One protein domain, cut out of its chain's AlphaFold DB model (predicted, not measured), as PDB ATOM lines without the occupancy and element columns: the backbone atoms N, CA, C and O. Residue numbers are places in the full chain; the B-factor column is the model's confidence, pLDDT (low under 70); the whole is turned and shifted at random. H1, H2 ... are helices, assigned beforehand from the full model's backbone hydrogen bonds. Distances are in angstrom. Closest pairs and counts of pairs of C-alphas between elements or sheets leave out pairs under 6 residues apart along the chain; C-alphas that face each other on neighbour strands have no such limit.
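AT A GLANCE: This is residues 2 to 46 of the 240 residues of the protein "Transcriptional regulator" of Symploca sp. SIO2G7 (UniProt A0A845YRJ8). The long helix H1 and the helix H3 run opposite ways, skewed to each other, and the short H2 makes the turn between them at one end. After H3, the tail of residues 39 to 46 folds back toward H2. The printed part has 45 residues, with H1, H2 and H3 in chain order and no named strand: all helix. It is compact, with radius of gyration of the C-alphas 9.6 A and spans of 26 by 18 by 17 A.

HOW THE PARTS SIT: H1, residues 2 to 15, touches H2, residues 18 to 24, only at the corner, closest at C-alphas Ile 14 and Leu 20, 5.1 A, at a steep tilt of 58 degrees. H2 touches H3, residues 27 to 38, only at the corner, closest at C-alphas Ala 24 and Leu 30, 4.5 A; their tilt of 70.3 degrees is only just about perpendicular. H1, with residues 6 to 10 alone, only just touches H3, with 3 pairs of C-alphas within 8 A, closest Leu 10 and His 37, 7.0 A; they run opposite ways at a steep 55 degrees. In H1, H2 and H3 every O i to N i+4 pair is within hydrogen-bond range.

IN THESE COORDINATES: H1 is 20.1 A long from C-alpha 2 at (115.957, 123.465, 114.761), H2 9.9 A, and H3 16.4 A, ending at C-alpha 38 at (115.122, 128.532, 104.664).

THE WHOLE: The C-alphas farthest apart, Glu 2 and Lys 46, are 27.6 A apart. The printed part has no cut, both links between helices are tight, and no printed residue is under 70 in pLDDT.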
ATOM      1  N   GLU A   2     116.160 122.297 115.642       84.62
ATOM      2  CA  GLU A   2     115.957 123.465 114.761       84.62
ATOM      3  C   GLU A   2     115.381 123.123 113.372       84.62
ATOM      4  O   GLU A   2     114.417 123.740 112.930       84.62
ATOM      5  N   ALA A   3     115.896 122.081 112.707       86.44
ATOM      6  CA  ALA A   3     115.390 121.661 111.395       86.44
ATOM      7  C   ALA A   3     113.918 121.205 111.429       86.44
ATOM      8  O   ALA A   3     113.172 121.449 110.485       86.44
ATOM      9  N   LYS A   4     113.489 120.569 112.528       90.31
ATOM     10  CA  LYS A   4     112.098 120.139 112.713       90.31
ATOM     11  C   LYS A   4     111.192 121.349 112.932       90.31
ATOM     12  O   LYS A   4     110.160 121.456 112.290       90.31
ATOM     13  N   GLN A   5     111.634 122.298 113.755       90.56
ATOM     14  CA  GLN A   5     110.906 123.541 113.997       90.56
ATOM     15  C   GLN A   5     110.744 124.381 112.719       90.56
ATOM     16  O   GLN A   5     109.663 124.909 112.476       90.56
ATOM     17  N   GLN A   6     111.780 124.469 111.877       90.38
ATOM     18  CA  GLN A   6     111.690 125.145 110.575       90.38
ATOM     19  C   GLN A   6     110.713 124.441 109.625       90.38
ATOM     20  O   GLN A   6     109.945 125.111 108.937       90.38
ATOM     21  N   ALA A   7     110.718 123.106 109.598       92.38
ATOM     22  CA  ALA A   7     109.779 122.335 108.789       92.38
ATOM     23  C   ALA A   7     108.328 122.526 109.262       92.38
ATOM     24  O   ALA A   7     107.452 122.786 108.442       92.38
ATOM     25  N   ASP A   8     108.083 122.458 110.573       94.50
ATOM     26  CA  ASP A   8     106.755 122.650 111.160       94.50
ATOM     27  C   ASP A   8     106.234 124.083 110.920       94.50
ATOM     28  O   ASP A   8     105.069 124.261 110.557       94.50
ATOM     29  N   ASP A   9     107.098 125.101 111.040       93.38
ATOM     30  CA  ASP A   9     106.763 126.493 110.696       93.38
ATOM     31  C   ASP A   9     106.392 126.637 109.215       93.38
ATOM     32  O   ASP A   9     105.369 127.238 108.887       93.38
ATOM     33  N   LEU A  10     107.179 126.048 108.310       93.38
ATOM     34  CA  LEU A  10     106.891 126.085 106.878       93.38
ATOM     35  C   LEU A  10     105.555 125.406 106.549       93.38
ATOM     36  O   LEU A  10     104.733 125.979 105.833       93.38
ATOM     37  N   VAL A  11     105.314 124.207 107.089       94.75
ATOM     38  CA  VAL A  11     104.053 123.474 106.890       94.75
ATOM     39  C   VAL A  11     102.870 124.299 107.385       94.75
ATOM     40  O   VAL A  11     101.848 124.370 106.700       94.75
ATOM     41  N   LYS A  12     103.009 124.954 108.541       94.50
ATOM     42  CA  LYS A  12     101.982 125.851 109.069       94.50
ATOM     43  C   LYS A  12     101.718 127.020 108.117       94.50
ATOM     44  O   LYS A  12     100.574 127.227 107.732       94.50
ATOM     45  N   ARG A  13     102.759 127.727 107.662       92.44
ATOM     46  CA  ARG A  13     102.611 128.853 106.717       92.44
ATOM     47  C   ARG A  13     101.934 128.449 105.411       92.44
ATOM     48  O   ARG A  13     101.130 129.219 104.899       92.44
ATOM     49  N   ILE A  14     102.246 127.264 104.879       93.69
ATOM     50  CA  ILE A  14     101.597 126.750 103.665       93.69
ATOM     51  C   ILE A  14     100.103 126.532 103.923       93.69
ATOM     52  O   ILE A  14      99.289 127.017 103.142       93.69
ATOM     53  N   ARG A  15      99.738 125.856 105.020       93.50
ATOM     54  CA  ARG A  15      98.334 125.551 105.360       93.50
ATOM     55  C   ARG A  15      97.501 126.791 105.672       93.50
ATOM     56  O   ARG A  15      96.328 126.829 105.321       93.50
ATOM     57  N   ASP A  16      98.107 127.794 106.299       93.19
ATOM     58  CA  ASP A  16      97.429 129.029 106.705       93.19
ATOM     59  C   ASP A  16      97.250 130.022 105.532       93.19
ATOM     60  O   ASP A  16      96.661 131.088 105.706       93.19
ATOM     61  N   SER A  17      97.749 129.699 104.331       91.88
ATOM     62  CA  SER A  17      97.721 130.574 103.155       91.88
ATOM     63  C   SER A  17      97.216 129.835 101.916       91.88
ATOM     64  O   SER A  17      97.911 128.989 101.348       91.88
ATOM     65  N   THR A  18      96.015 130.194 101.450       91.38
ATOM     66  CA  THR A  18      95.410 129.615 100.238       91.38
ATOM     67  C   THR A  18      96.335 129.705  99.016       91.38
ATOM     68  O   THR A  18      96.522 128.678  98.362       91.38
ATOM     69  N   PRO A  19      96.992 130.849  98.718       89.12
ATOM     70  CA  PRO A  19      97.920 130.917  97.591       89.12
ATOM     71  C   PRO A  19      99.144 130.004  97.738       89.12
ATOM     72  O   PRO A  19      99.562 129.372  96.768       89.12
ATOM     73  N   LEU A  20      99.708 129.880  98.947       90.75
ATOM     74  CA  LEU A  20     100.841 128.976  99.182       90.75
ATOM     75  C   LEU A  20     100.426 127.510  99.044       90.75
ATOM     76  O   LEU A  20     101.172 126.729  98.458       90.75
ATOM     77  N   THR A  21      99.239 127.142  99.532       92.88
ATOM     78  CA  THR A  21      98.675 125.797  99.346       92.88
ATOM     79  C   THR A  21      98.480 125.484  97.863       92.88
ATOM     80  O   THR A  21      98.897 124.419  97.411       92.88
ATOM     81  N   ALA A  22      97.917 126.422  97.092       90.62
ATOM     82  CA  ALA A  22      97.713 126.257  95.654       90.62
ATOM     83  C   ALA A  22      99.038 126.085  94.892       90.62
ATOM     84  O   ALA A  22      99.124 125.246  94.006       90.62
ATOM     85  N   MET A  23     100.096 126.817  95.259       90.88
ATOM     86  CA  MET A  23     101.422 126.639  94.650       90.88
ATOM     87  C   MET A  23     102.104 125.333  95.080       90.88
ATOM     88  O   MET A  23     102.768 124.691  94.268       90.88
ATOM     89  N   ALA A  24     101.944 124.919  96.338       92.56
ATOM     90  CA  ALA A  24     102.634 123.763  96.913       92.56
ATOM     91  C   ALA A  24     102.244 122.413  96.283       92.56
ATOM     92  O   ALA A  24     102.973 121.437  96.463       92.56
ATOM     93  N   VAL A  25     101.142 122.341  95.524       92.06
ATOM     94  CA  VAL A  25     100.783 121.140  94.745       92.06
ATOM     95  C   VAL A  25     101.770 120.869  93.604       92.06
ATOM     96  O   VAL A  25     101.896 119.730  93.164       92.06
ATOM     97  N   ASN A  26     102.490 121.898  93.137       89.50
ATOM     98  CA  ASN A  26     103.563 121.765  92.160       89.50
ATOM     99  C   ASN A  26     104.898 121.516  92.897       89.50
ATOM    100  O   ASN A  26     105.376 122.412  93.602       89.50
ATOM    101  N   PRO A  27     105.550 120.349  92.716       91.44
ATOM    102  CA  PRO A  27     106.790 120.010  93.422       91.44
ATOM    103  C   PRO A  27     107.929 121.018  93.220       91.44
ATOM    104  O   PRO A  27     108.729 121.242  94.135       91.44
ATOM    105  N   LEU A  28     108.000 121.652  92.044       90.56
ATOM    106  CA  LEU A  28     108.982 122.697  91.774       90.56
ATOM    107  C   LEU A  28     108.728 123.912  92.666       90.56
ATOM    108  O   LEU A  28     109.636 124.358  93.366       90.56
ATOM    109  N   LEU A  29     107.494 124.420  92.682       92.31
ATOM    110  CA  LEU A  29     107.132 125.581  93.495       92.31
ATOM    111  C   LEU A  29     107.281 125.272  94.985       92.31
ATOM    112  O   LEU A  29     107.833 126.090  95.710       92.31
ATOM    113  N   LEU A  30     106.910 124.072  95.441       94.12
ATOM    114  CA  LEU A  30     107.158 123.643  96.821       94.12
ATOM    115  C   LEU A  30     108.653 123.684  97.173       94.12
ATOM    116  O   LEU A  30     109.031 124.173  98.239       94.12
ATOM    117  N   THR A  31     109.516 123.230  96.260       92.56
ATOM    118  CA  THR A  31     110.975 123.298  96.433       92.56
ATOM    119  C   THR A  31     111.466 124.747  96.504       92.56
ATOM    120  O   THR A  31     112.337 125.069  97.322       92.56
ATOM    121  N   MET A  32     110.898 125.646  95.694       92.69
ATOM    122  CA  MET A  32     111.197 127.080  95.749       92.69
ATOM    123  C   MET A  32     110.741 127.696  97.075       92.69
ATOM    124  O   MET A  32     111.548 128.353  97.730       92.69
ATOM    125  N   ILE A  33     109.508 127.424  97.518       93.06
ATOM    126  CA  ILE A  33     108.954 127.886  98.801       93.06
ATOM    127  C   ILE A  33     109.873 127.440  99.944       93.06
ATOM    128  O   ILE A  33     110.299 128.270 100.746       93.06
ATOM    129  N   ALA A  34     110.248 126.159  99.995       93.00
ATOM    130  CA  ALA A  34     111.156 125.643 101.019       93.00
ATOM    131  C   ALA A  34     112.537 126.324 100.972       93.00
ATOM    132  O   ALA A  34     113.130 126.627 102.010       93.00
ATOM    133  N   THR A  35     113.049 126.608  99.772       90.50
ATOM    134  CA  THR A  35     114.345 127.276  99.591       90.50
ATOM    135  C   THR A  35     114.316 128.736 100.050       90.50
ATOM    136  O   THR A  35     115.267 129.176 100.703       90.50
ATOM    137  N   VAL A  36     113.246 129.468  99.728       90.12
ATOM    138  CA  VAL A  36     113.024 130.868 100.125       90.12
ATOM    139  C   VAL A  36     112.794 130.963 101.636       90.12
ATOM    140  O   VAL A  36     113.452 131.760 102.304       90.12
ATOM    141  N   HIS A  37     111.959 130.085 102.204       91.56
ATOM    142  CA  HIS A  37     111.712 130.013 103.650       91.56
ATOM    143  C   HIS A  37     112.997 129.778 104.445       91.56
ATOM    144  O   HIS A  37     113.285 130.516 105.384       91.56
ATOM    145  N   ARG A  38     113.837 128.829 104.010       88.94
ATOM    146  CA  ARG A  38     115.122 128.532 104.664       88.94
ATOM    147  C   ARG A  38     116.082 129.729 104.688       88.94
ATOM    148  O   ARG A  38     116.973 129.778 105.530       88.94
ATOM    149  N   ARG A  39     115.943 130.687 103.764       83.06
ATOM    150  CA  ARG A  39     116.735 131.930 103.754       83.06
ATOM    151  C   ARG A  39     116.213 132.999 104.720       83.06
ATOM    152  O   ARG A  39     116.897 134.000 104.903       83.06
ATOM    153  N   GLY A  40     115.056 132.787 105.348       79.25
ATOM    154  CA  GLY A  40     114.413 133.758 106.233       79.25
ATOM    155  C   GLY A  40     113.619 134.841 105.496       79.25
ATOM    156  O   GLY A  40     113.194 135.806 106.125       79.25
ATOM    157  N   SER A  41     113.411 134.693 104.184       76.88
ATOM    158  CA  SER A  41     112.590 135.613 103.395       76.88
ATOM    159  C   SER A  41     111.100 135.414 103.685       76.88
ATOM    160  O   SER A  41     110.640 134.303 103.975       76.88
ATOM    161  N   THR A  42     110.321 136.489 103.571       83.75
ATOM    162  CA  THR A  42     108.856 136.412 103.591       83.75
ATOM    163  C   THR A  42     108.377 135.580 102.405       83.75
ATOM    164  O   THR A  42     108.829 135.782 101.281       83.75
ATOM    165  N   LEU A  43     107.470 134.632 102.651       88.19
ATOM    166  CA  LEU A  43     106.923 133.800 101.586       88.19
ATOM    167  C   LEU A  43     105.933 134.616 100.741       88.19
ATOM    168  O   LEU A  43     105.001 135.190 101.310       88.19
ATOM    169  N   PRO A  44     106.122 134.674  99.414       86.81
ATOM    170  CA  PRO A  44     105.273 135.468  98.541       86.81
ATOM    171  C   PRO A  44     103.872 134.875  98.385       86.81
ATOM    172  O   PRO A  44     103.676 133.661  98.462       86.81
ATOM    173  N   GLY A  45     102.899 135.750  98.129       85.50
ATOM    174  CA  GLY A  45     101.505 135.367  97.903       85.50
ATOM    175  C   GLY A  45     101.197 135.033  96.444       85.50
ATOM    176  O   GLY A  45     100.146 134.465  96.169       85.50
ATOM    177  N   LYS A  46     102.093 135.372  95.509       90.31
ATOM    178  CA  LYS A  46     101.924 135.105  94.075       90.31
ATOM    179  C   LYS A  46     103.077 134.280  93.507       90.31
ATOM    180  O   LYS A  46     104.233 134.445  93.895       90.31
TER     181      LYS A  46